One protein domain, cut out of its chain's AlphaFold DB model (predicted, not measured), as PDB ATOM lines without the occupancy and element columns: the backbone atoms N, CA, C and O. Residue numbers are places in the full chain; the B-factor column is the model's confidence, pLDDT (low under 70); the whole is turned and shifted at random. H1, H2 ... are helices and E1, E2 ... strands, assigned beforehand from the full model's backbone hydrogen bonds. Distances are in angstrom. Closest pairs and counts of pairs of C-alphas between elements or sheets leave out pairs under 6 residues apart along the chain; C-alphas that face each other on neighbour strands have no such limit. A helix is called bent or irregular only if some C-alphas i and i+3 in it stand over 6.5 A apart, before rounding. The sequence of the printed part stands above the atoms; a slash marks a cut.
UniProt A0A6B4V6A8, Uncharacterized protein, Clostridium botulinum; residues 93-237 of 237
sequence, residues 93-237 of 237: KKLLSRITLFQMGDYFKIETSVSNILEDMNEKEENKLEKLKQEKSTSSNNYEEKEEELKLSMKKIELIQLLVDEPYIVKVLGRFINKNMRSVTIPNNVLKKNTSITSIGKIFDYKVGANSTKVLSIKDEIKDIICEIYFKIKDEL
ATOM      1  N   LYS A  93      24.912 122.243 104.076       59.66
ATOM      2  CA  LYS A  93      25.541 122.183 102.765       59.66
ATOM      3  C   LYS A  93      24.510 121.977 101.648       59.66
ATOM      4  O   LYS A  93      24.584 122.696 100.660       59.66
ATOM      5  N   LYS A  94      23.510 121.097 101.818       57.31
ATOM      6  CA  LYS A  94      22.383 120.946 100.871       57.31
ATOM      7  C   LYS A  94      21.436 122.142 100.878       57.31
ATOM      8  O   LYS A  94      20.858 122.466  99.844       57.31
ATOM      9  N   LEU A  95      21.234 122.775 102.030       56.91
ATOM     10  CA  LEU A  95      20.339 123.930 102.154       56.91
ATOM     11  C   LEU A  95      20.955 125.174 101.495       56.91
ATOM     12  O   LEU A  95      20.311 125.816 100.670       56.91
ATOM     13  N   LEU A  96      22.235 125.438 101.766       56.69
ATOM     14  CA  LEU A  96      23.014 126.494 101.125       56.69
ATOM     15  C   LEU A  96      23.212 126.220  99.637       56.69
ATOM     16  O   LEU A  96      22.991 127.130  98.847       56.69
ATOM     17  N   SER A  97      23.533 124.982  99.231       53.62
ATOM     18  CA  SER A  97      23.685 124.644  97.810       53.62
ATOM     19  C   SER A  97      22.380 124.799  97.038       53.62
ATOM     20  O   SER A  97      22.408 125.232  95.894       53.62
ATOM     21  N   ARG A  98      21.223 124.497  97.647       51.59
ATOM     22  CA  ARG A  98      19.914 124.760  97.029       51.59
ATOM     23  C   ARG A  98      19.642 126.249  96.870       51.59
ATOM     24  O   ARG A  98      19.041 126.613  95.872       51.59
ATOM     25  N   ILE A  99      20.085 127.098  97.798       55.06
ATOM     26  CA  ILE A  99      19.903 128.556  97.713       55.06
ATOM     27  C   ILE A  99      20.832 129.166  96.648       55.06
ATOM     28  O   ILE A  99      20.373 129.967  95.833       55.06
ATOM     29  N   THR A 100      22.102 128.750  96.587       45.06
ATOM     30  CA  THR A 100      23.068 129.253  95.592       45.06
ATOM     31  C   THR A 100      22.827 128.713  94.179       45.06
ATOM     32  O   THR A 100      22.942 129.487  93.225       45.06
ATOM     33  N   LEU A 101      22.398 127.450  94.009       45.50
ATOM     34  CA  LEU A 101      21.958 126.946  92.695       45.50
ATOM     35  C   LEU A 101      20.711 127.677  92.183       45.50
ATOM     36  O   LEU A 101      20.612 127.935  90.988       45.50
ATOM     37  N   PHE A 102      19.783 128.067  93.063       46.97
ATOM     38  CA  PHE A 102      18.562 128.765  92.644       46.97
ATOM     39  C   PHE A 102      18.826 130.176  92.095       46.97
ATOM     40  O   PHE A 102      18.025 130.685  91.303       46.97
ATOM     41  N   GLN A 103      19.916 130.819  92.533       46.78
ATOM     42  CA  GLN A 103      20.168 132.240  92.281       46.78
ATOM     43  C   GLN A 103      21.213 132.532  91.201       46.78
ATOM     44  O   GLN A 103      20.995 133.474  90.447       46.78
ATOM     45  N   MET A 104      22.310 131.774  91.097       43.25
ATOM     46  CA  MET A 104      23.435 132.170  90.225       43.25
ATOM     47  C   MET A 104      23.816 131.147  89.147       43.25
ATOM     48  O   MET A 104      24.178 131.555  88.047       43.25
ATOM     49  N   GLY A 105      23.696 129.841  89.408       43.97
ATOM     50  CA  GLY A 105      24.162 128.804  88.469       43.97
ATOM     51  C   GLY A 105      23.309 128.660  87.204       43.97
ATOM     52  O   GLY A 105      23.851 128.554  86.108       43.97
ATOM     53  N   ASP A 106      21.983 128.709  87.349       47.75
ATOM     54  CA  ASP A 106      21.061 128.559  86.214       47.75
ATOM     55  C   ASP A 106      20.925 129.835  85.375       47.75
ATOM     56  O   ASP A 106      20.508 129.755  84.234       47.75
ATOM     57  N   TYR A 107      21.203 131.026  85.913       49.16
ATOM     58  CA  TYR A 107      20.995 132.266  85.148       49.16
ATOM     59  C   TYR A 107      22.104 132.454  84.108       49.16
ATOM     60  O   TYR A 107      21.818 132.564  82.926       49.16
ATOM     61  N   PHE A 108      23.364 132.360  84.538       46.94
ATOM     62  CA  PHE A 108      24.515 132.664  83.687       46.94
ATOM     63  C   PHE A 108      24.762 131.612  82.594       46.94
ATOM     64  O   PHE A 108      25.171 131.948  81.490       46.94
ATOM     65  N   LYS A 109      24.495 130.326  82.879       50.91
ATOM     66  CA  LYS A 109      24.619 129.261  81.870       50.91
ATOM     67  C   LYS A 109      23.512 129.303  80.822       50.91
ATOM     68  O   LYS A 109      23.796 129.010  79.674       50.91
ATOM     69  N   ILE A 110      22.286 129.649  81.220       53.25
ATOM     70  CA  ILE A 110      21.158 129.781  80.290       53.25
ATOM     71  C   ILE A 110      21.348 131.033  79.428       53.25
ATOM     72  O   ILE A 110      21.100 130.973  78.237       53.25
ATOM     73  N   GLU A 111      21.837 132.139  79.992       56.25
ATOM     74  CA  GLU A 111      21.993 133.414  79.278       56.25
ATOM     75  C   GLU A 111      22.906 133.302  78.046       56.25
ATOM     76  O   GLU A 111      22.516 133.730  76.968       56.25
ATOM     77  N   THR A 112      24.071 132.650  78.150       56.81
ATOM     78  CA  THR A 112      25.008 132.567  77.011       56.81
ATOM     79  C   THR A 112      24.604 131.534  75.956       56.81
ATOM     80  O   THR A 112      24.756 131.795  74.768       56.81
ATOM     81  N   SER A 113      24.098 130.358  76.351       61.16
ATOM     82  CA  SER A 113      23.720 129.323  75.376       61.16
ATOM     83  C   SER A 113      22.389 129.623  74.690       61.16
ATOM     84  O   SER A 113      22.251 129.364  73.501       61.16
ATOM     85  N   VAL A 114      21.427 130.215  75.406       67.94
ATOM     86  CA  VAL A 114      20.126 130.582  74.831       67.94
ATOM     87  C   VAL A 114      20.232 131.801  73.919       67.94
ATOM     88  O   VAL A 114      19.542 131.820  72.907       67.94
ATOM     89  N   SER A 115      21.106 132.776  74.211       68.44
ATOM     90  CA  SER A 115      21.293 133.947  73.335       68.44
ATOM     91  C   SER A 115      21.751 133.539  71.935       68.44
ATOM     92  O   SER A 115      21.123 133.930  70.960       68.44
ATOM     93  N   ASN A 116      22.773 132.680  71.832       71.69
ATOM     94  CA  ASN A 116      23.298 132.242  70.534       71.69
ATOM     95  C   ASN A 116      22.257 131.451  69.723       71.69
ATOM     96  O   ASN A 116      22.118 131.670  68.526       71.69
ATOM     97  N   ILE A 117      21.499 130.558  70.373       76.81
ATOM     98  CA  ILE A 117      20.426 129.791  69.715       76.81
ATOM     99  C   ILE A 117      19.322 130.729  69.211       76.81
ATOM    100  O   ILE A 117      18.825 130.581  68.097       76.81
ATOM    101  N   LEU A 118      18.928 131.707  70.030       78.19
ATOM    102  CA  LEU A 118      17.888 132.662  69.668       78.19
ATOM    103  C   LEU A 118      18.323 133.610  68.541       78.19
ATOM    104  O   LEU A 118      17.501 133.915  67.681       78.19
ATOM    105  N   GLU A 119      19.584 134.047  68.516       77.88
ATOM    106  CA  GLU A 119      20.150 134.849  67.422       77.88
ATOM    107  C   GLU A 119      20.140 134.070  66.097       77.88
ATOM    108  O   GLU A 119      19.600 134.564  65.106       77.88
ATOM    109  N   ASP A 120      20.600 132.814  66.101       79.94
ATOM    110  CA  ASP A 120      20.547 131.910  64.941       79.94
ATOM    111  C   ASP A 120      19.105 131.679  64.449       79.94
ATOM    112  O   ASP A 120      18.832 131.606  63.246       79.94
ATOM    113  N   MET A 121      18.153 131.528  65.378       78.38
ATOM    114  CA  MET A 121      16.733 131.394  65.049       78.38
ATOM    115  C   MET A 121      16.166 132.676  64.441       78.38
ATOM    116  O   MET A 121      15.370 132.589  63.502       78.38
ATOM    117  N   ASN A 122      16.566 133.842  64.956       80.44
ATOM    118  CA  ASN A 122      16.126 135.130  64.436       80.44
ATOM    119  C   ASN A 122      16.619 135.329  62.999       80.44
ATOM    120  O   ASN A 122      15.817 135.604  62.112       80.44
ATOM    121  N   GLU A 123      17.904 135.072  62.741       80.56
ATOM    122  CA  GLU A 123      18.497 135.203  61.407       80.56
ATOM    123  C   GLU A 123      17.849 134.237  60.395       80.56
ATOM    124  O   GLU A 123      17.553 134.605  59.254       80.56
ATOM    125  N   LYS A 124      17.554 132.991  60.795       79.12
ATOM    126  CA  LYS A 124      16.845 132.023  59.933       79.12
ATOM    127  C   LYS A 124      15.423 132.473  59.592       79.12
ATOM    128  O   LYS A 124      14.992 132.303  58.448       79.12
ATOM    129  N   GLU A 125      14.691 133.018  60.559       75.75
ATOM    130  CA  GLU A 125      13.311 133.463  60.351       75.75
ATOM    131  C   GLU A 125      13.254 134.785  59.561       75.75
ATOM    132  O   GLU A 125      12.400 134.927  58.685       75.75
ATOM    133  N   GLU A 126      14.206 135.704  59.761       75.44
ATOM    134  CA  GLU A 126      14.385 136.908  58.933       75.44
ATOM    135  C   GLU A 126      14.682 136.547  57.470       75.44
ATOM    136  O   GLU A 126      14.012 137.037  56.560       75.44
ATOM    137  N   ASN A 127      15.588 135.596  57.231       78.88
ATOM    138  CA  ASN A 127      15.871 135.080  55.889       78.88
ATOM    139  C   ASN A 127      14.640 134.425  55.234       78.88
ATOM    140  O   ASN A 127      14.433 134.542  54.021       78.88
ATOM    141  N   LYS A 128      13.800 133.727  56.014       78.06
ATOM    142  CA  LYS A 128      12.524 133.180  55.521       78.06
ATOM    143  C   LYS A 128      11.562 134.312  55.141       78.06
ATOM    144  O   LYS A 128      10.946 134.257  54.076       78.06
ATOM    145  N   LEU A 129      11.469 135.349  55.973       77.75
ATOM    146  CA  LEU A 129      10.624 136.519  55.736       77.75
ATOM    147  C   LEU A 129      11.022 137.263  54.452       77.75
ATOM    148  O   LEU A 129      10.151 137.664  53.680       77.75
ATOM    149  N   GLU A 130      12.321 137.440  54.200       77.12
ATOM    150  CA  GLU A 130      12.810 138.087  52.979       77.12
ATOM    151  C   GLU A 130      12.461 137.294  51.716       77.12
ATOM    152  O   GLU A 130      11.971 137.878  50.746       77.12
ATOM    153  N   LYS A 131      12.619 135.964  51.743       78.12
ATOM    154  CA  LYS A 131      12.216 135.088  50.629       78.12
ATOM    155  C   LYS A 131      10.714 135.168  50.359       78.12
ATOM    156  O   LYS A 131      10.313 135.351  49.213       78.12
ATOM    157  N   LEU A 132       9.888 135.146  51.407       72.44
ATOM    158  CA  LEU A 132       8.433 135.296  51.286       72.44
ATOM    159  C   LEU A 132       8.033 136.663  50.704       72.44
ATOM    160  O   LEU A 132       7.120 136.745  49.878       72.44
ATOM    161  N   LYS A 133       8.727 137.747  51.081       72.00
ATOM    162  CA  LYS A 133       8.512 139.087  50.504       72.00
ATOM    163  C   LYS A 133       8.902 139.147  49.025       72.00
ATOM    164  O   LYS A 133       8.169 139.746  48.239       72.00
ATOM    165  N   GLN A 134      10.012 138.517  48.638       72.81
ATOM    166  CA  GLN A 134      10.437 138.436  47.239       72.81
ATOM    167  C   GLN A 134       9.453 137.603  46.405       72.81
ATOM    168  O   GLN A 134       9.003 138.060  45.359       72.81
ATOM    169  N   GLU A 135       9.007 136.446  46.889       63.22
ATOM    170  CA  GLU A 135       8.042 135.581  46.193       63.22
ATOM    171  C   GLU A 135       6.627 136.177  46.085       63.22
ATOM    172  O   GLU A 135       5.857 135.801  45.193       63.22
ATOM    173  N   LYS A 136       6.266 137.116  46.969       58.41
ATOM    174  CA  LYS A 136       5.028 137.905  46.864       58.41
ATOM    175  C   LYS A 136       5.059 138.865  45.670       58.41
ATOM    176  O   LYS A 136       4.010 139.165  45.108       58.41
ATOM    177  N   SER A 137       6.248 139.309  45.249       56.94
ATOM    178  CA  SER A 137       6.409 140.187  44.083       56.94
ATOM    179  C   SER A 137       6.330 139.451  42.737       56.94
ATOM    180  O   SER A 137       6.109 140.091  41.710       56.94
ATOM    181  N   THR A 138       6.441 138.114  42.735       55.00
ATOM    182  CA  THR A 138       6.635 137.313  41.510       55.00
ATOM    183  C   THR A 138       5.470 136.384  41.143       55.00
ATOM    184  O   THR A 138       5.431 135.908  40.011       55.00
ATOM    185  N   SER A 139       4.515 136.087  42.040       51.56
ATOM    186  CA  SER A 139       3.444 135.106  41.758       51.56
ATOM    187  C   SER A 139       2.087 135.463  42.388       51.56
ATOM    188  O   SER A 139       2.002 135.700  43.591       51.56
ATOM    189  N   SER A 140       1.033 135.475  41.557       53.06
ATOM    190  CA  SER A 140      -0.331 135.965  41.852       53.06
ATOM    191  C   SER A 140      -1.295 134.924  42.446       53.06
ATOM    192  O   SER A 140      -2.423 135.281  42.787       53.06
ATOM    193  N   ASN A 141      -0.902 133.656  42.575       55.34
ATOM    194  CA  ASN A 141      -1.781 132.621  43.128       55.34
ATOM    195  C   ASN A 141      -1.466 132.408  44.623       55.34
ATOM    196  O   ASN A 141      -0.302 132.236  44.982       55.34
ATOM    197  N   ASN A 142      -2.508 132.440  45.464       58.53
ATOM    198  CA  ASN A 142      -2.514 132.359  46.942       58.53
ATOM    199  C   ASN A 142      -2.028 133.607  47.708       58.53
ATOM    200  O   ASN A 142      -1.124 133.543  48.538       58.53
ATOM    201  N   TYR A 143      -2.668 134.756  47.463       61.75
ATOM    202  CA  TYR A 143      -2.397 136.008  48.189       61.75
ATOM    203  C   TYR A 143      -2.760 135.958  49.689       61.75
ATOM    204  O   TYR A 143      -1.980 136.457  50.497       61.75
ATOM    205  N   GLU A 144      -3.898 135.356  50.064       68.62
ATOM    206  CA  GLU A 144      -4.349 135.266  51.469       68.62
ATOM    207  C   GLU A 144      -3.447 134.355  52.311       68.62
ATOM    208  O   GLU A 144      -2.948 134.777  53.350       68.62
ATOM    209  N   GLU A 145      -3.146 133.152  51.820       69.31
ATOM    210  CA  GLU A 145      -2.297 132.174  52.517       69.31
ATOM    211  C   GLU A 145      -0.871 132.716  52.743       69.31
ATOM    212  O   GLU A 145      -0.323 132.626  53.842       69.31
ATOM    213  N   LYS A 146      -0.295 133.402  51.741       71.00
ATOM    214  CA  LYS A 146       1.007 134.081  51.872       71.00
ATOM    215  C   LYS A 146       0.979 135.260  52.844       71.00
ATOM    216  O   LYS A 146       2.002 135.587  53.446       71.00
ATOM    217  N   GLU A 147      -0.149 135.958  52.971       73.62
ATOM    218  CA  GLU A 147      -0.279 137.078  53.903       73.62
ATOM    219  C   GLU A 147      -0.395 136.607  55.355       73.62
ATOM    220  O   GLU A 147       0.199 137.220  56.246       73.62
ATOM    221  N   GLU A 148      -1.107 135.507  55.593       76.94
ATOM    222  CA  GLU A 148      -1.158 134.857  56.904       76.94
ATOM    223  C   GLU A 148       0.216 134.320  57.318       76.94
ATOM    224  O   GLU A 148       0.650 134.561  58.448       76.94
ATOM    225  N   GLU A 149       0.955 133.696  56.393       76.25
ATOM    226  CA  GLU A 149       2.310 133.207  56.665       76.25
ATOM    227  C   GLU A 149       3.287 134.358  56.979       76.25
ATOM    228  O   GLU A 149       4.085 134.269  57.914       76.25
ATOM    229  N   LEU A 150       3.165 135.494  56.280       77.38
ATOM    230  CA  LEU A 150       3.927 136.715  56.570       77.38
ATOM    231  C   LEU A 150       3.635 137.270  57.970       77.38
ATOM    232  O   LEU A 150       4.567 137.607  58.703       77.38
ATOM    233  N   LYS A 151       2.355 137.364  58.356       82.62
ATOM    234  CA  LYS A 151       1.952 137.837  59.692       82.62
ATOM    235  C   LYS A 151       2.476 136.906  60.786       82.62
ATOM    236  O   LYS A 151       2.941 137.388  61.820       82.62
ATOM    237  N   LEU A 152       2.442 135.596  60.546       82.94
ATOM    238  CA  LEU A 152       2.961 134.593  61.470       82.94
ATOM    239  C   LEU A 152       4.482 134.717  61.650       82.94
ATOM    240  O   LEU A 152       4.941 134.798  62.789       82.94
ATOM    241  N   SER A 153       5.256 134.797  60.562       78.94
ATOM    242  CA  SER A 153       6.717 134.961  60.648       78.94
ATOM    243  C   SER A 153       7.114 136.290  61.295       78.94
ATOM    244  O   SER A 153       8.012 136.303  62.132       78.94
ATOM    245  N   MET A 154       6.407 137.395  61.019       82.25
ATOM    246  CA  MET A 154       6.648 138.670  61.713       82.25
ATOM    247  C   MET A 154       6.414 138.562  63.224       82.25
ATOM    248  O   MET A 154       7.238 139.020  64.014       82.25
ATOM    249  N   LYS A 155       5.313 137.921  63.635       85.06
ATOM    250  CA  LYS A 155       4.996 137.718  65.055       85.06
ATOM    251  C   LYS A 155       6.023 136.809  65.737       85.06
ATOM    252  O   LYS A 155       6.353 137.012  66.901       85.06
ATOM    253  N   LYS A 156       6.549 135.819  65.013       85.56
ATOM    254  CA  LYS A 156       7.594 134.917  65.502       85.56
ATOM    255  C   LYS A 156       8.926 135.638  65.713       85.56
ATOM    256  O   LYS A 156       9.514 135.462  66.774       85.56
ATOM    257  N   ILE A 157       9.343 136.483  64.769       83.25
ATOM    258  CA  ILE A 157      10.535 137.341  64.894       83.25
ATOM    259  C   ILE A 157      10.404 138.259  66.113       83.25
ATOM    260  O   ILE A 157      11.289 138.279  66.961       83.25
ATOM    261  N   GLU A 158       9.261 138.936  66.279       87.06
ATOM    262  CA  GLU A 158       9.031 139.816  67.436       87.06
ATOM    263  C   GLU A 158       9.171 139.064  68.771       87.06
ATOM    264  O   GLU A 158       9.765 139.569  69.727       87.06
ATOM    265  N   LEU A 159       8.640 137.840  68.842       87.75
ATOM    266  CA  LEU A 159       8.742 137.004  70.034       87.75
ATOM    267  C   LEU A 159      10.166 136.489  70.265       87.75
ATOM    268  O   LEU A 159      10.605 136.486  71.411       87.75
ATOM    269  N   ILE A 160      10.890 136.070  69.223       86.12
ATOM    270  CA  ILE A 160      12.291 135.637  69.338       86.12
ATOM    271  C   ILE A 160      13.144 136.797  69.848       86.12
ATOM    272  O   ILE A 160      13.862 136.633  70.831       86.12
ATOM    273  N   GLN A 161      12.996 137.982  69.259       83.50
ATOM    274  CA  GLN A 161      13.758 139.164  69.643       83.50
ATOM    275  C   GLN A 161      13.474 139.590  71.087       83.50
ATOM    276  O   GLN A 161      14.396 139.877  71.841       83.50
ATOM    277  N   LEU A 162      12.217 139.495  71.532       86.81
ATOM    278  CA  LEU A 162      11.866 139.704  72.938       86.81
ATOM    279  C   LEU A 162      12.579 138.721  73.885       86.81
ATOM    280  O   LEU A 162      12.922 139.092  75.006       86.81
ATOM    281  N   LEU A 163      12.774 137.467  73.468       86.56
ATOM    282  CA  LEU A 163      13.490 136.468  74.266       86.56
ATOM    283  C   LEU A 163      15.010 136.682  74.249       86.56
ATOM    284  O   LEU A 163      15.647 136.356  75.252       86.56
ATOM    285  N   VAL A 164      15.568 137.215  73.155       81.44
ATOM    286  CA  VAL A 164      16.980 137.635  73.061       81.44
ATOM    287  C   VAL A 164      17.234 138.787  74.027       81.44
ATOM    288  O   VAL A 164      18.141 138.715  74.851       81.44
ATOM    289  N   ASP A 165      16.387 139.817  73.970       81.69
ATOM    290  CA  ASP A 165      16.522 141.019  74.794       81.69
ATOM    291  C   ASP A 165      16.298 140.721  76.285       81.69
ATOM    292  O   ASP A 165      16.922 141.329  77.160       81.69
ATOM    293  N   GLU A 166      15.391 139.788  76.598       84.25
ATOM    294  CA  GLU A 166      15.011 139.447  77.970       84.25
ATOM    295  C   GLU A 166      15.045 137.924  78.241       84.25
ATOM    296  O   GLU A 166      14.002 137.289  78.467       84.25
ATOM    297  N   PRO A 167      16.243 137.313  78.348       82.12
ATOM    298  CA  PRO A 167      16.414 135.860  78.484       82.12
ATOM    299  C   PRO A 167      15.811 135.293  79.779       82.12
ATOM    300  O   PRO A 167      15.479 134.107  79.878       82.12
ATOM    301  N   TYR A 168      15.576 136.137  80.789       84.50
ATOM    302  CA  TYR A 168      14.850 135.740  81.995       84.50
ATOM    303  C   TYR A 168      13.429 135.227  81.694       84.50
ATOM    304  O   TYR A 168      12.927 134.364  82.423       84.50
ATOM    305  N   ILE A 169      12.787 135.689  80.616       88.44
ATOM    306  CA  ILE A 169      11.456 135.223  80.207       88.44
ATOM    307  C   ILE A 169      11.493 133.732  79.836       88.44
ATOM    308  O   ILE A 169      10.603 132.983  80.248       88.44
ATOM    309  N   VAL A 170      12.563 133.253  79.196       86.69
ATOM    310  CA  VAL A 170      12.762 131.822  78.883       86.69
ATOM    311  C   VAL A 170      12.749 130.970  80.158       86.69
ATOM    312  O   VAL A 170      12.134 129.901  80.216       86.69
ATOM    313  N   LYS A 171      13.338 131.478  81.248       84.00
ATOM    314  CA  LYS A 171      13.306 130.810  82.558       84.00
ATOM    315  C   LYS A 171      11.896 130.753  83.149       84.00
ATOM    316  O   LYS A 171      11.553 129.774  83.819       84.00
ATOM    317  N   VAL A 172      11.083 131.788  82.937       86.38
ATOM    318  CA  VAL A 172       9.675 131.801  83.362       86.38
ATOM    319  C   VAL A 172       8.860 130.820  82.515       86.38
ATOM    320  O   VAL A 172       8.139 130.006  83.095       86.38
ATOM    321  N   LEU A 173       9.049 130.799  81.189       88.62
ATOM    322  CA  LEU A 173       8.412 129.848  80.265       88.62
ATOM    323  C   LEU A 173       8.657 128.398  80.688       88.62
ATOM    324  O   LEU A 173       7.709 127.624  80.821       88.62
ATOM    325  N   GLY A 174       9.899 128.050  81.036       84.50
ATOM    326  CA  GLY A 174      10.239 126.702  81.495       84.50
ATOM    327  C   GLY A 174       9.484 126.241  82.748       84.50
ATOM    328  O   GLY A 174       9.310 125.039  82.954       84.50
ATOM    329  N   ARG A 175       8.984 127.160  83.587       83.50
ATOM    330  CA  ARG A 175       8.142 126.807  84.746       83.50
ATOM    331  C   ARG A 175       6.721 126.420  84.343       83.50
ATOM    332  O   ARG A 175       6.142 125.543  84.979       83.50
ATOM    333  N   PHE A 176       6.177 127.041  83.304       82.88
ATOM    334  CA  PHE A 176       4.850 126.712  82.789       82.88
ATOM    335  C   PHE A 176       4.901 125.474  81.891       82.88
ATOM    336  O   PHE A 176       4.144 124.539  82.119       82.88
ATOM    337  N   ILE A 177       5.852 125.422  80.953       83.19
ATOM    338  CA  ILE A 177       5.926 124.370  79.930       83.19
ATOM    339  C   ILE A 177       6.444 123.042  80.508       83.19
ATOM    340  O   ILE A 177       5.794 122.015  80.351       83.19
ATOM    341  N   ASN A 178       7.572 123.031  81.235       77.44
ATOM    342  CA  ASN A 178       8.145 121.767  81.736       77.44
ATOM    343  C   ASN A 178       7.576 121.332  83.092       77.44
ATOM    344  O   ASN A 178       7.473 120.142  83.370       77.44
ATOM    345  N   LYS A 179       7.279 122.288  83.982       73.62
ATOM    346  CA  LYS A 179       6.869 121.994  85.371       73.62
ATOM    347  C   LYS A 179       5.356 122.065  85.584       73.62
ATOM    348  O   LYS A 179       4.915 121.872  86.716       73.62
ATOM    349  N   ASN A 180       4.591 122.354  84.528       78.12
ATOM    350  CA  ASN A 180       3.131 122.467  84.524       78.12
ATOM    351  C   ASN A 180       2.585 123.303  85.701       78.12
ATOM    352  O   ASN A 180       1.598 122.954  86.357       78.12
ATOM    353  N   MET A 181       3.292 124.387  86.043       79.38
ATOM    354  CA  MET A 181       2.914 125.249  87.160       79.38
ATOM    355  C   MET A 181       1.692 126.092  86.794       79.38
ATOM    356  O   MET A 181       1.675 126.749  85.762       79.38
ATOM    357  N   ARG A 182       0.701 126.151  87.692       80.94
ATOM    358  CA  ARG A 182      -0.517 126.966  87.502       80.94
ATOM    359  C   ARG A 182      -0.297 128.473  87.636       80.94
ATOM    360  O   ARG A 182      -1.156 129.244  87.244       80.94
ATOM    361  N   SER A 183       0.768 128.893  88.317       88.25
ATOM    362  CA  SER A 183       1.153 130.303  88.440       88.25
ATOM    363  C   SER A 183       2.565 130.417  89.007       88.25
ATOM    364  O   SER A 183       3.009 129.541  89.754       88.25
ATOM    365  N   VAL A 184       3.242 131.524  88.716       86.94
ATOM    366  CA  VAL A 184       4.574 131.844  89.235       86.94
ATOM    367  C   VAL A 184       4.528 133.210  89.906       86.94
ATOM    368  O   VAL A 184       4.142 134.198  89.297       86.94
ATOM    369  N   THR A 185       4.934 133.281  91.174       88.88
ATOM    370  CA  THR A 185       5.070 134.562  91.882       88.88
ATOM    371  C   THR A 185       6.519 135.025  91.816       88.88
ATOM    372  O   THR A 185       7.419 134.297  92.239       88.88
ATOM    373  N   ILE A 186       6.740 136.222  91.277       87.19
ATOM    374  CA  ILE A 186       8.054 136.844  91.111       87.19
ATOM    375  C   ILE A 186       8.105 138.081  92.015       87.19
ATOM    376  O   ILE A 186       7.295 138.991  91.842       87.19
ATOM    377  N   PRO A 187       9.019 138.139  92.996       86.94
ATOM    378  CA  PRO A 187       9.228 139.342  93.799       86.94
ATOM    379  C   PRO A 187       9.569 140.561  92.927       86.94
ATOM    380  O   PRO A 187      10.371 140.450  91.999       86.94
ATOM    381  N   ASN A 188       9.004 141.733  93.236       85.75
ATOM    382  CA  ASN A 188       9.152 142.935  92.399       85.75
ATOM    383  C   ASN A 188      10.615 143.397  92.265       85.75
ATOM    384  O   ASN A 188      10.994 143.959  91.241       85.75
ATOM    385  N   ASN A 189      11.451 143.140  93.275       81.12
ATOM    386  CA  ASN A 189      12.890 143.412  93.229       81.12
ATOM    387  C   ASN A 189      13.638 142.504  92.238       81.12
ATOM    388  O   ASN A 189      14.534 142.972  91.545       81.12
ATOM    389  N   VAL A 190      13.266 141.224  92.156       81.75
ATOM    390  CA  VAL A 190      13.833 140.268  91.190       81.75
ATOM    391  C   VAL A 190      13.365 140.606  89.783       81.75
ATOM    392  O   VAL A 190      14.171 140.576  88.859       81.75
ATOM    393  N   LEU A 191      12.087 140.972  89.639       83.50
ATOM    394  CA  LEU A 191      11.515 141.404  88.372       83.50
ATOM    395  C   LEU A 191      12.294 142.610  87.831       83.50
ATOM    396  O   LEU A 191      12.970 142.463  86.826       83.50
ATOM    397  N   LYS A 192      12.342 143.728  88.573       83.50
ATOM    398  CA  LYS A 192      13.048 144.962  88.168       83.50
ATOM    399  C   LYS A 192      14.527 144.772  87.817       83.50
ATOM    400  O   LYS A 192      15.069 145.584  87.079       83.50
ATOM    401  N   LYS A 193      15.188 143.764  88.392       82.62
ATOM    402  CA  LYS A 193      16.604 143.485  88.133       82.62
ATOM    403  C   LYS A 193      16.825 142.742  86.812       82.62
ATOM    404  O   LYS A 193      17.865 142.940  86.198       82.62
ATOM    405  N   ASN A 194      15.888 141.882  86.413       79.81
ATOM    406  CA  ASN A 194      16.118 140.886  85.364       79.81
ATOM    407  C   ASN A 194      15.187 141.026  84.144       79.81
ATOM    408  O   ASN A 194      15.416 140.354  83.147       79.81
ATOM    409  N   THR A 195      14.091 141.786  84.239       84.81
ATOM    410  CA  THR A 195      13.063 141.913  83.187       84.81
ATOM    411  C   THR A 195      12.160 143.123  83.461       84.81
ATOM    412  O   THR A 195      12.150 143.685  84.561       84.81
ATOM    413  N   SER A 196      11.353 143.535  82.488       87.19
ATOM    414  CA  SER A 196      10.331 144.563  82.695       87.19
ATOM    415  C   SER A 196       8.931 143.958  82.844       87.19
ATOM    416  O   SER A 196       8.598 142.919  82.274       87.19
ATOM    417  N   ILE A 197       8.055 144.623  83.610       87.56
ATOM    418  CA  ILE A 197       6.650 144.191  83.729       87.56
ATOM    419  C   ILE A 197       5.930 144.246  82.377       87.56
ATOM    420  O   ILE A 197       5.066 143.422  82.091       87.56
ATOM    421  N   THR A 198       6.329 145.198  81.535       88.94
ATOM    422  CA  THR A 198       5.852 145.375  80.168       88.94
ATOM    423  C   THR A 198       6.196 144.171  79.301       88.94
ATOM    424  O   THR A 198       5.311 143.651  78.628       88.94
ATOM    425  N   SER A 199       7.427 143.668  79.372       88.62
ATOM    426  CA  SER A 199       7.862 142.500  78.599       88.62
ATOM    427  C   SER A 199       7.248 141.200  79.104       88.62
ATOM    428  O   SER A 199       6.773 140.398  78.302       88.62
ATOM    429  N   ILE A 200       7.110 141.032  80.426       90.25
ATOM    430  CA  ILE A 200       6.296 139.945  80.993       90.25
ATOM    431  C   ILE A 200       4.861 140.011  80.461       90.25
ATOM    432  O   ILE A 200       4.302 138.986  80.080       90.25
ATOM    433  N   GLY A 201       4.289 141.212  80.377       89.38
ATOM    434  CA  GLY A 201       2.947 141.443  79.857       89.38
ATOM    435  C   GLY A 201       2.770 141.218  78.359       89.38
ATOM    436  O   GLY A 201       1.629 141.103  77.912       89.38
ATOM    437  N   LYS A 202       3.850 141.129  77.576       90.44
ATOM    438  CA  LYS A 202       3.769 140.718  76.167       90.44
ATOM    439  C   LYS A 202       3.465 139.224  76.052       90.44
ATOM    440  O   LYS A 202       2.623 138.857  75.241       90.44
ATOM    441  N   ILE A 203       4.078 138.397  76.907       91.56
ATOM    442  CA  ILE A 203       4.000 136.927  76.821       91.56
ATOM    443  C   ILE A 203       2.946 136.312  77.760       91.56
ATOM    444  O   ILE A 203       2.317 135.306  77.424       91.56
ATOM    445  N   PHE A 204       2.735 136.898  78.938       93.81
ATOM    446  CA  PHE A 204       1.939 136.284  79.998       93.81
ATOM    447  C   PHE A 204       0.781 137.154  80.478       93.81
ATOM    448  O   PHE A 204       0.869 138.381  80.516       93.81
ATOM    449  N   ASP A 205      -0.258 136.489  80.977       92.88
ATOM    450  CA  ASP A 205      -1.244 137.093  81.864       92.88
ATOM    451  C   ASP A 205      -0.655 137.220  83.267       92.88
ATOM    452  O   ASP A 205      -0.101 136.265  83.825       92.88
ATOM    453  N   TYR A 206      -0.784 138.396  83.879       93.81
ATOM    454  CA  TYR A 206      -0.199 138.664  85.189       93.81
ATOM    455  C   TYR A 206      -1.088 139.547  86.069       93.81
ATOM    456  O   TYR A 206      -1.956 140.279  85.602       93.81
ATOM    457  N   LYS A 207      -0.858 139.475  87.383       92.56
ATOM    458  CA  LYS A 207      -1.458 140.342  88.404       92.56
ATOM    459  C   LYS A 207      -0.358 140.985  89.236       92.56
ATOM    460  O   LYS A 207       0.464 140.281  89.824       92.56
ATOM    461  N   VAL A 208      -0.356 142.312  89.302       91.12
ATOM    462  CA  VAL A 208       0.604 143.078  90.105       91.12
ATOM    463  C   VAL A 208       0.097 143.178  91.539       91.12
ATOM    464  O   VAL A 208      -1.015 143.639  91.783       91.12
ATOM    465  N   GLY A 209       0.909 142.732  92.491       88.25
ATOM    466  CA  GLY A 209       0.723 142.959  93.919       88.25
ATOM    467  C   GLY A 209       1.749 143.955  94.464       88.25
ATOM    468  O   GLY A 209       2.699 144.337  93.781       88.25
ATOM    469  N   ALA A 210       1.585 144.342  95.731       84.69
ATOM    470  CA  ALA A 210       2.445 145.336  96.380       84.69
ATOM    471  C   ALA A 210       3.942 144.955  96.356       84.69
ATOM    472  O   ALA A 210       4.791 145.775  96.015       84.69
ATOM    473  N   ASN A 211       4.263 143.690  96.653       86.94
ATOM    474  CA  ASN A 211       5.649 143.214  96.775       86.94
ATOM    475  C   ASN A 211       6.049 142.188  95.704       86.94
ATOM    476  O   ASN A 211       7.219 141.808  95.609       86.94
ATOM    477  N   SER A 212       5.096 141.720  94.902       89.00
ATOM    478  CA  SER A 212       5.326 140.682  93.903       89.00
ATOM    479  C   SER A 212       4.346 140.770  92.741       89.00
ATOM    480  O   SER A 212       3.197 141.177  92.903       89.00
ATOM    481  N   THR A 213       4.794 140.305  91.581       91.00
ATOM    482  CA  THR A 213       3.964 140.073  90.402       91.00
ATOM    483  C   THR A 213       3.662 138.587  90.301       91.00
ATOM    484  O   THR A 213       4.566 137.748  90.321       91.00
ATOM    485  N   LYS A 214       2.383 138.245  90.180       92.06
ATOM    486  CA  LYS A 214       1.927 136.877  89.952       92.06
ATOM    487  C   LYS A 214       1.652 136.669  88.467       92.06
ATOM    488  O   LYS A 214       0.688 137.211  87.944       92.06
ATOM    489  N   VAL A 215       2.478 135.860  87.816       92.94
ATOM    490  CA  VAL A 215       2.288 135.373  86.446       92.94
ATOM    491  C   VAL A 215       1.321 134.188  86.488       92.94
ATOM    492  O   VAL A 215       1.517 133.267  87.286       92.94
ATOM    493  N   LEU A 216       0.254 134.228  85.695       91.25
ATOM    494  CA  LEU A 216      -0.858 133.274  85.735       91.25
ATOM    495  C   LEU A 216      -0.763 132.237  84.619       91.25
ATOM    496  O   LEU A 216      -0.784 131.045  84.901       91.25
ATOM    497  N   SER A 217      -0.636 132.692  83.380       90.50
ATOM    498  CA  SER A 217      -0.683 131.857  82.180       90.50
ATOM    499  C   SER A 217       0.102 132.511  81.054       90.50
ATOM    500  O   SER A 217       0.340 133.716  81.070       90.50
ATOM    501  N   ILE A 218       0.518 131.703  80.083       90.94
ATOM    502  CA  ILE A 218       0.928 132.200  78.767       90.94
ATOM    503  C   ILE A 218      -0.350 132.628  78.047       90.94
ATOM    504  O   ILE A 218      -1.332 131.887  78.106       90.94
ATOM    505  N   LYS A 219      -0.342 133.786  77.386       91.94
ATOM    506  CA  LYS A 219      -1.514 134.249  76.637       91.94
ATOM    507  C   LYS A 219      -1.869 133.267  75.522       91.94
ATOM    508  O   LYS A 219      -0.995 132.872  74.748       91.94
ATOM    509  N   ASP A 220      -3.149 132.931  75.401       86.75
ATOM    510  CA  ASP A 220      -3.615 131.922  74.443       86.75
ATOM    511  C   ASP A 220      -3.277 132.286  72.983       86.75
ATOM    512  O   ASP A 220      -2.874 131.425  72.211       86.75
ATOM    513  N   GLU A 221      -3.311 133.576  72.630       88.62
ATOM    514  CA  GLU A 221      -3.040 134.112  71.279       88.62
ATOM    515  C   GLU A 221      -1.604 133.926  70.742       88.62
ATOM    516  O   GLU A 221      -1.335 134.191  69.567       88.62
ATOM    517  N   ILE A 222      -0.658 133.548  71.602       88.94
ATOM    518  CA  ILE A 222       0.761 133.325  71.258       88.94
ATOM    519  C   ILE A 222       1.288 132.002  71.803       88.94
ATOM    520  O   ILE A 222       2.463 131.682  71.613       88.94
ATOM    521  N   LYS A 223       0.440 131.240  72.495       87.38
ATOM    522  CA  LYS A 223       0.830 130.048  73.240       87.38
ATOM    523  C   LYS A 223       1.497 129.006  72.352       87.38
ATOM    524  O   LYS A 223       2.534 128.474  72.735       87.38
ATOM    525  N   ASP A 224       0.949 128.763  71.167       86.38
ATOM    526  CA  ASP A 224       1.481 127.747  70.257       86.38
ATOM    527  C   ASP A 224       2.846 128.165  69.697       86.38
ATOM    528  O   ASP A 224       3.803 127.393  69.751       86.38
ATOM    529  N   ILE A 225       2.974 129.431  69.280       88.62
ATOM    530  CA  ILE A 225       4.213 129.995  68.723       88.62
ATOM    531  C   ILE A 225       5.330 129.990  69.774       88.62
ATOM    532  O   ILE A 225       6.444 129.543  69.509       88.62
ATOM    533  N   ILE A 226       5.043 130.463  70.991       87.88
ATOM    534  CA  ILE A 226       6.059 130.561  72.045       87.88
ATOM    535  C   ILE A 226       6.468 129.182  72.575       87.88
ATOM    536  O   ILE A 226       7.625 128.993  72.951       87.88
ATOM    537  N   CYS A 227       5.553 128.205  72.576       86.56
ATOM    538  CA  CYS A 227       5.890 126.818  72.884       86.56
ATOM    539  C   CYS A 227       6.807 126.225  71.812       86.56
ATOM    540  O   CYS A 227       7.807 125.610  72.174       86.56
ATOM    541  N   GLU A 228       6.520 126.438  70.521       85.94
ATOM    542  CA  GLU A 228       7.390 125.990  69.423       85.94
ATOM    543  C   GLU A 228       8.809 126.559  69.573       85.94
ATOM    544  O   GLU A 228       9.786 125.810  69.517       85.94
ATOM    545  N   ILE A 229       8.924 127.870  69.824       85.81
ATOM    546  CA  ILE A 229      10.215 128.531  70.055       85.81
ATOM    547  C   ILE A 229      10.924 127.910  71.266       85.81
ATOM    548  O   ILE A 229      12.094 127.545  71.182       85.81
ATOM    549  N   TYR A 230      10.215 127.732  72.383       85.94
ATOM    550  CA  TYR A 230      10.795 127.177  73.604       85.94
ATOM    551  C   TYR A 230      11.295 125.735  73.439       85.94
ATOM    552  O   TYR A 230      12.350 125.391  73.971       85.94
ATOM    553  N   PHE A 231      10.552 124.884  72.726       85.19
ATOM    554  CA  PHE A 231      10.978 123.508  72.473       85.19
ATOM    555  C   PHE A 231      12.217 123.452  71.580       85.19
ATOM    556  O   PHE A 231      13.127 122.700  71.903       85.19
ATOM    557  N   LYS A 232      12.322 124.315  70.561       81.56
ATOM    558  CA  LYS A 232      13.547 124.436  69.751       81.56
ATOM    559  C   LYS A 232      14.764 124.825  70.588       81.56
ATOM    560  O   LYS A 232      15.786 124.157  70.508       81.56
ATOM    561  N   ILE A 233      14.625 125.826  71.463       80.44
ATOM    562  CA  ILE A 233      15.697 126.209  72.397       80.44
ATOM    563  C   ILE A 233      16.112 125.016  73.264       80.44
ATOM    564  O   ILE A 233      17.290 124.810  73.518       80.44
ATOM    565  N   LYS A 234      15.143 124.238  73.753       77.19
ATOM    566  CA  LYS A 234      15.401 123.089  74.625       77.19
ATOM    567  C   LYS A 234      16.082 121.929  73.898       77.19
ATOM    568  O   LYS A 234      16.893 121.259  74.522       77.19
ATOM    569  N   ASP A 235      15.726 121.674  72.644       75.69
ATOM    570  CA  ASP A 235      16.304 120.587  71.851       75.69
ATOM    571  C   ASP A 235      17.761 120.882  71.449       75.69
ATOM    572  O   ASP A 235      18.542 119.954  71.248       75.69
ATOM    573  N   GLU A 236      18.135 122.163  71.367       67.88
ATOM    574  CA  GLU A 236      19.492 122.624  71.039       67.88
ATOM    575  C   GLU A 236      20.394 122.869  72.278       67.88
ATOM    576  O   GLU A 236      21.576 123.185  72.118       67.88
ATOM    577  N   LEU A 237      19.869 122.700  73.504       63.66
ATOM    578  CA  LEU A 237      20.582 122.830  74.795       63.66
ATOM    579  C   LEU A 237      21.107 121.492  75.338       63.66
ATOM    580  O   LEU A 237      22.246 121.498  75.865       63.66
TER     581      LEU A 237
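This is residues 93 to 237 of the 237 residues of an uncharacterized protein of Clostridium botulinum (UniProt A0A6B4V6A8). A long helical hairpin, H1b and H2, has a small head beyond the end of H2, a three-stranded sheet with short helices, while H6 crosses the side of the hairpin. Residues 93 to 105 stick out at one end, residues 137 to 145 at the other. The printed part has 145 residues, mostly helix, with named elements in the order H1 H2 H3 E1 H4 H5 E2 E3 H6 and an antiparallel sheet E1 E3 E2. It is only just loose, close to compact, with a radius of gyration of the C-alphas of 17.9 A and spans of 66 by 30 by 25 A.

Find C-alpha 93 at (25.541, 122.183, 102.765), where H1, residues 93 to 138, begins. By its hydrogen bonds it was assigned as one helix, but it is bent, C-alphas 103 and 106 being 7.2 A apart: its arms are H1a, residues 93 to 103, and H1b, residues 106 to 138, 47.8 A. Then read H2, 143 to 165, 33.0 A; H3, 168 to 177; E1, 184 to 187; H4, 188 to 194; H5, 197 to 203; E2, 204 to 208; E3, 212 to 218; and H6, 220 to 235, 23.1 A, irregular with C-alphas 221 and 224 7.9 A apart, ending at C-alpha 235 (16.304, 120.587, 71.851).

H1b and H2 touch as a hairpin, closest at C-alphas 115 and 164, 5.7 A, at a shallow tilt of 23 degrees. H6 touches H3, closest at C-alphas 170 and 230, 7.3 A. Look for N 184 and O 215 between E1 and E3, and N 205 and O 217 in the hairpin E2 and E3, each 2.8 A. H3, H4, H5 and H6 are on the sheet. Every O i to N i+4 pair is within hydrogen-bond range in H1a, H2 and H4, but 23 of 29 in H1b, 4 of 6 in H3, 2 of 3 in H5 and 10 of 12 in H6.

The C-alphas farthest apart, Lys 93 and Ser 140, are 67.6 A apart. The printed part has no cut and no long link. In the model, pLDDT is under 70 at residues 93 to 115, 135 to 145 and 236 to 237.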